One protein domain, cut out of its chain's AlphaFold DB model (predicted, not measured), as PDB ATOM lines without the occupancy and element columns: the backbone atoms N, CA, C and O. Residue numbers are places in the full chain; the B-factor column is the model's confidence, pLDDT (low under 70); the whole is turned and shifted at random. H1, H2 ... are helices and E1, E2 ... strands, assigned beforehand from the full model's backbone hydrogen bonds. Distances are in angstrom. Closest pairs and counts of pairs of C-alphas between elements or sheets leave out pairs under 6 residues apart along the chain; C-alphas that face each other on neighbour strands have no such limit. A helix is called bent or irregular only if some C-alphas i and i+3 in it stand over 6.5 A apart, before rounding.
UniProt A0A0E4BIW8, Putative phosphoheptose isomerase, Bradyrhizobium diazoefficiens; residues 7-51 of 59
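Overview. This is residues 7 to 51 of the 59 residues of the protein "Putative phosphoheptose isomerase" of Bradyrhizobium diazoefficiens (UniProt A0A0E4BIW8). Two short parallel strands, E1 and E2, lie side by side in the middle of a small flat unit, with a long helix, H2, over one face and a single short helix, H1, over the other. H2 begins near the ends of both strands, leads back past them and runs on well beyond the rest, so that its residues 44 to 51 stick out as a free arm that adds to the length of the model. The printed part has 45 residues, with two named helices and two named strands in the order E1, H1, E2, H2 along the chain; the sheet has the order E1, E2 and is parallel. The class is mixed, helices and strands. The whole is only just compact, close to loose, with a radius of gyration of the C-alphas of 11.1 A, and it spans 34 by 25 by 9 A.

Along the chain. The sheet is made of E1, residues 7 to 10, which is 10.2 A from first to last C-alpha, and E2, residues 23 to 27, the longest strand, which is 13.5 A. The C-alpha of Thr 7, where E1 begins, is at (317.427, 357.237, 246.695), and the C-alpha of Val 27, where E2 ends, is at (316.510, 349.610, 254.878). Between the strands along the chain comes H1, residues 16 to 19, four residues with 5.8 A from first to last C-alpha. After E2 follows H2, residues 32 to 51, the longest helix, with 20 residues and 28.9 A. The C-alpha of Ile 51, where H2 ends, is at (307.309, 372.924, 256.474). Neither helix is bent or irregular.

Arrangement. E1 and E2 are parallel neighbours, with 19 degrees between their N-to-C directions. The C-alphas of Ser 9 and Trp 26 face each other at 4.7 A, and those of Gly 10 and Val 27 at 4.3 A. Across the pair, N of Ser 9 and O of Phe 25 are within hydrogen-bond range at 2.8 A, and so are N of Val 27 and O of Ser 9 at 2.9 A. E1, H1 and E2 form a strand-helix-strand unit, two parallel neighbour strands with a helix between them along the chain, and its crossover is right-handed. The closest C-alphas of E1 and H1 are those of Ser 9 and Leu 17, 6.6 A apart. The closest of H1 and E2 are those of Arg 18 and Asn 24, 5.5 A apart. H2 comes nearest to both strands at one residue: the C-alpha of Val 35 is 5.7 A from that of Gly 10 in E1 and 5.9 A from that of Val 27 in E2. Residues 32 to 43 of H2 have C-alphas within 10 A of those of the strands, in 16 pairs with E1 and 11 with E2. H1 and H2 are apart. In H2 every O i to N i+4 pair is within hydrogen-bond range; H1, with four residues, is too short for such a pair, and its one O i to N i+3 pair is within range.

Size, cuts and confidence. The outline is flat, and the two C-alphas farthest apart are those of Gly 14 and Ile 51, at 34.0 A. Residues 44 to 51, which belong to H2, stand free; the body without them has 37 residues and spans 23 by 20 by 9 A, with a radius of gyration of 9.2 A. The printed part has no cut, and the links E1 to H1, H1 to E2 and E2 to H2 are tight, with 5, 3 and 4 residues. The mean pLDDT of the printed part is 96.2, and no printed residue is under 70.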
ATOM      1  N   THR A   7     318.077 358.535 246.932       97.44
ATOM      2  CA  THR A   7     317.427 357.237 246.695       97.44
ATOM      3  C   THR A   7     316.966 356.585 247.991       97.44
ATOM      4  O   THR A   7     317.556 356.766 249.058       97.44
ATOM      5  N   MET A   8     315.898 355.797 247.878       98.12
ATOM      6  CA  MET A   8     315.318 355.013 248.960       98.12
ATOM      7  C   MET A   8     315.230 353.566 248.486       98.12
ATOM      8  O   MET A   8     314.648 353.267 247.446       98.12
ATOM      9  N   SER A   9     315.869 352.661 249.216       97.75
ATOM     10  CA  SER A   9     315.977 351.249 248.855       97.75
ATOM     11  C   SER A   9     315.828 350.362 250.088       97.75
ATOM     12  O   SER A   9     315.776 350.838 251.223       97.75
ATOM     13  N   GLY A  10     315.745 349.055 249.880       97.31
ATOM     14  CA  GLY A  10     315.765 348.064 250.950       97.31
ATOM     15  C   GLY A  10     316.262 346.723 250.430       97.31
ATOM     16  O   GLY A  10     316.854 346.652 249.344       97.31
ATOM     17  N   MET A  11     315.965 345.651 251.160       96.50
ATOM     18  CA  MET A  11     316.237 344.273 250.753       96.50
ATOM     19  C   MET A  11     317.737 343.953 250.707       96.50
ATOM     20  O   MET A  11     318.408 343.924 251.731       96.50
ATOM     21  N   ASN A  12     318.273 343.635 249.530       96.19
ATOM     22  CA  ASN A  12     319.652 343.195 249.376       96.19
ATOM     23  C   ASN A  12     320.624 344.362 249.621       96.19
ATOM     24  O   ASN A  12     320.468 345.428 249.030       96.19
ATOM     25  N   ALA A  13     321.672 344.141 250.415       95.38
ATOM     26  CA  ALA A  13     322.759 345.103 250.582       95.38
ATOM     27  C   ALA A  13     323.438 345.463 249.245       95.38
ATOM     28  O   ALA A  13     323.920 346.581 249.084       95.38
ATOM     29  N   GLY A  14     323.426 344.554 248.266       95.75
ATOM     30  CA  GLY A  14     323.903 344.786 246.899       95.75
ATOM     31  C   GLY A  14     322.897 345.470 245.967       95.75
ATOM     32  O   GLY A  14     323.059 345.368 244.756       95.75
ATOM     33  N   ASN A  15     321.837 346.106 246.482       96.25
ATOM     34  CA  ASN A  15     320.845 346.788 245.650       96.25
ATOM     35  C   ASN A  15     321.518 347.897 244.806       96.25
ATOM     36  O   ASN A  15     322.034 348.853 245.390       96.25
ATOM     37  N   PRO A  16     321.501 347.811 243.458       96.62
ATOM     38  CA  PRO A  16     322.177 348.779 242.590       96.62
ATOM     39  C   PRO A  16     321.716 350.223 242.796       96.62
ATOM     40  O   PRO A  16     322.498 351.148 242.588       96.62
ATOM     41  N   LEU A  17     320.475 350.416 243.257       96.56
ATOM     42  CA  LEU A  17     319.910 351.733 243.538       96.56
ATOM     43  C   LEU A  17     320.726 352.512 244.580       96.56
ATOM     44  O   LEU A  17     320.806 353.732 244.488       96.56
ATOM     45  N   ARG A  18     321.411 351.813 245.502       95.38
ATOM     46  CA  ARG A  18     322.292 352.419 246.517       95.38
ATOM     47  C   ARG A  18     323.473 353.198 245.935       95.38
ATOM     48  O   ARG A  18     324.134 353.908 246.682       95.38
ATOM     49  N   ASN A  19     323.765 353.033 244.646       95.50
ATOM     50  CA  ASN A  19     324.866 353.709 243.962       95.50
ATOM     51  C   ASN A  19     324.386 354.793 242.984       95.50
ATOM     52  O   ASN A  19     325.213 355.389 242.297       95.50
ATOM     53  N   LEU A  20     323.071 355.022 242.871       95.62
ATOM     54  CA  LEU A  20     322.497 355.977 241.915       95.62
ATOM     55  C   LEU A  20     322.151 357.336 242.545       95.62
ATOM     56  O   LEU A  20     321.915 358.287 241.806       95.62
ATOM     57  N   GLY A  21     322.106 357.429 243.878       95.00
ATOM     58  CA  GLY A  21     321.864 358.677 244.605       95.00
ATOM     59  C   GLY A  21     323.144 359.337 245.101       95.00
ATOM     60  O   GLY A  21     324.114 358.655 245.434       95.00
ATOM     61  N   ASP A  22     323.111 360.659 245.227       96.00
ATOM     62  CA  ASP A  22     324.094 361.440 245.982       96.00
ATOM     63  C   ASP A  22     323.956 361.174 247.495       96.00
ATOM     64  O   ASP A  22     324.949 361.120 248.220       96.00
ATOM     65  N   VAL A  23     322.726 360.915 247.960       95.56
ATOM     66  CA  VAL A  23     322.412 360.388 249.298       95.56
ATOM     67  C   VAL A  23     321.551 359.137 249.146       95.56
ATOM     68  O   VAL A  23     320.607 359.113 248.357       95.56
ATOM     69  N   ASN A  24     321.863 358.081 249.900       96.38
ATOM     70  CA  ASN A  24     321.199 356.786 249.759       96.38
ATOM     71  C   ASN A  24     320.667 356.305 251.110       96.38
ATOM     72  O   ASN A  24     321.441 355.959 252.005       96.38
ATOM     73  N   PHE A  25     319.343 356.227 251.229       97.50
ATOM     74  CA  PHE A  25     318.669 355.603 252.357       97.50
ATOM     75  C   PHE A  25     318.355 354.146 252.019       97.50
ATOM     76  O   PHE A  25     317.680 353.839 251.034       97.50
ATOM     77  N   TRP A  26     318.871 353.221 252.823       98.00
ATOM     78  CA  TRP A  26     318.690 351.788 252.619       98.00
ATOM     79  C   TRP A  26     318.182 351.135 253.898       98.00
ATOM     80  O   TRP A  26     318.754 351.327 254.969       98.00
ATOM     81  N   VAL A  27     317.101 350.371 253.777       98.25
ATOM     82  CA  VAL A  27     316.510 349.610 254.878       98.25
ATOM     83  C   VAL A  27     317.078 348.193 254.859       98.25
ATOM     84  O   VAL A  27     316.812 347.435 253.923       98.25
ATOM     85  N   ASP A  28     317.815 347.815 255.905       97.75
ATOM     86  CA  ASP A  28     318.318 346.448 256.089       97.75
ATOM     87  C   ASP A  28     317.195 345.511 256.560       97.75
ATOM     88  O   ASP A  28     317.084 345.117 257.720       97.75
ATOM     89  N   SER A  29     316.269 345.224 255.648       97.44
ATOM     90  CA  SER A  29     315.161 344.309 255.877       97.44
ATOM     91  C   SER A  29     314.735 343.661 254.573       97.44
ATOM     92  O   SER A  29     314.639 344.314 253.534       97.44
ATOM     93  N   ARG A  30     314.433 342.362 254.643       96.38
ATOM     94  CA  ARG A  30     313.816 341.595 253.550       96.38
ATOM     95  C   ARG A  30     312.285 341.621 253.581       96.38
ATOM     96  O   ARG A  30     311.653 341.074 252.684       96.38
ATOM     97  N   SER A  31     311.687 342.201 254.621       97.94
ATOM     98  CA  SER A  31     310.235 342.324 254.726       97.94
ATOM     99  C   SER A  31     309.770 343.550 253.956       97.94
ATOM    100  O   SER A  31     310.085 344.677 254.332       97.94
ATOM    101  N   TYR A  32     308.995 343.322 252.898       96.25
ATOM    102  CA  TYR A  32     308.491 344.374 252.020       96.25
ATOM    103  C   TYR A  32     307.731 345.463 252.792       96.25
ATOM    104  O   TYR A  32     308.057 346.641 252.684       96.25
ATOM    105  N   ASN A  33     306.818 345.054 253.679       98.12
ATOM    106  CA  ASN A  33     306.029 345.977 254.497       98.12
ATOM    107  C   ASN A  33     306.910 346.859 255.395       98.12
ATOM    108  O   ASN A  33     306.606 348.033 255.594       98.12
ATOM    109  N   ILE A  34     308.009 346.311 255.932       98.38
ATOM    110  CA  ILE A  34     308.952 347.084 256.753       98.38
ATOM    111  C   ILE A  34     309.681 348.118 255.888       98.38
ATOM    112  O   ILE A  34     309.820 349.268 256.306       98.38
ATOM    113  N   VAL A  35     310.128 347.724 254.692       98.25
ATOM    114  CA  VAL A  35     310.822 348.621 253.757       98.25
ATOM    115  C   VAL A  35     309.916 349.786 253.358       98.25
ATOM    116  O   VAL A  35     310.305 350.936 253.550       98.25
ATOM    117  N   GLU A  36     308.696 349.511 252.890       98.00
ATOM    118  CA  GLU A  36     307.762 350.560 252.456       98.00
ATOM    119  C   GLU A  36     307.339 351.486 253.597       98.00
ATOM    120  O   GLU A  36     307.346 352.706 253.436       98.00
ATOM    121  N   THR A  37     307.036 350.936 254.776       98.50
ATOM    122  CA  THR A  37     306.639 351.759 255.933       98.50
ATOM    123  C   THR A  37     307.777 352.683 256.371       98.50
ATOM    124  O   THR A  37     307.548 353.842 256.714       98.50
ATOM    125  N   THR A  38     309.023 352.206 256.309       98.50
ATOM    126  CA  THR A  38     310.200 353.033 256.612       98.50
ATOM    127  C   THR A  38     310.382 354.137 255.573       98.50
ATOM    128  O   THR A  38     310.675 355.277 255.931       98.50
ATOM    129  N   HIS A  39     310.160 353.834 254.289       98.06
ATOM    130  CA  HIS A  39     310.195 354.847 253.233       98.06
ATOM    131  C   HIS A  39     309.121 355.914 253.441       98.06
ATOM    132  O   HIS A  39     309.420 357.104 253.356       98.06
ATOM    133  N   GLN A  40     307.899 355.512 253.790       98.25
ATOM    134  CA  GLN A  40     306.828 356.447 254.125       98.25
ATOM    135  C   GLN A  40     307.220 357.360 255.292       98.25
ATOM    136  O   GLN A  40     307.039 358.572 255.201       98.25
ATOM    137  N   PHE A  41     307.808 356.811 256.357       97.56
ATOM    138  CA  PHE A  41     308.277 357.609 257.490       97.56
ATOM    139  C   PHE A  41     309.332 358.649 257.081       97.56
ATOM    140  O   PHE A  41     309.228 359.814 257.459       97.56
ATOM    141  N   TRP A  42     310.315 358.264 256.262       97.38
ATOM    142  CA  TRP A  42     311.316 359.201 255.741       97.38
ATOM    143  C   TRP A  42     310.700 360.318 254.888       97.38
ATOM    144  O   TRP A  42     311.124 361.465 255.009       97.38
ATOM    145  N   MET A  43     309.688 360.015 254.067       96.25
ATOM    146  CA  MET A  43     308.968 361.047 253.307       96.25
ATOM    147  C   MET A  43     308.230 362.021 254.227       96.25
ATOM    148  O   MET A  43     308.300 363.226 254.006       96.25
ATOM    149  N   MET A  44     307.568 361.523 255.276       95.44
ATOM    150  CA  MET A  44     306.897 362.374 256.264       95.44
ATOM    151  C   MET A  44     307.893 363.295 256.975       95.44
ATOM    152  O   MET A  44     307.677 364.501 257.028       95.44
ATOM    153  N   ALA A  45     309.036 362.763 257.410       93.62
ATOM    154  CA  ALA A  45     310.092 363.576 258.011       93.62
ATOM    155  C   ALA A  45     310.636 364.641 257.038       93.62
ATOM    156  O   ALA A  45     310.916 365.767 257.443       93.62
ATOM    157  N   ALA A  46     310.765 364.317 255.746       93.38
ATOM    158  CA  ALA A  46     311.160 365.294 254.734       93.38
ATOM    159  C   ALA A  46     310.115 366.409 254.571       93.38
ATOM    160  O   ALA A  46     310.483 367.574 254.436       93.38
ATOM    161  N   ILE A  47     308.824 366.075 254.632       93.25
ATOM    162  CA  ILE A  47     307.736 367.060 254.619       93.25
ATOM    163  C   ILE A  47     307.839 367.980 255.840       93.25
ATOM    164  O   ILE A  47     307.809 369.199 255.673       93.25
ATOM    165  N   ASP A  48     308.055 367.437 257.038       92.25
ATOM    166  CA  ASP A  48     308.210 368.235 258.263       92.25
ATOM    167  C   ASP A  48     309.398 369.201 258.177       92.25
ATOM    168  O   ASP A  48     309.298 370.357 258.595       92.25
ATOM    169  N   LEU A  49     310.511 368.757 257.580       90.69
ATOM    170  CA  LEU A  49     311.683 369.598 257.325       90.69
ATOM    171  C   LEU A  49     311.383 370.731 256.336       90.69
ATOM    172  O   LEU A  49     311.871 371.844 256.527       90.69
ATOM    173  N   VAL A  50     310.578 370.472 255.300       91.31
ATOM    174  CA  VAL A  50     310.164 371.491 254.321       91.31
ATOM    175  C   VAL A  50     309.200 372.502 254.943       91.31
ATOM    176  O   VAL A  50     309.326 373.700 254.694       91.31
ATOM    177  N   ILE A  51     308.249 372.045 255.762       89.94
ATOM    178  CA  ILE A  51     307.309 372.924 256.474       89.94
ATOM    179  C   ILE A  51     308.038 373.695 257.596       89.94
ATOM    180  O   ILE A  51     307.632 374.803 257.951       89.94
TER     181      ILE A  51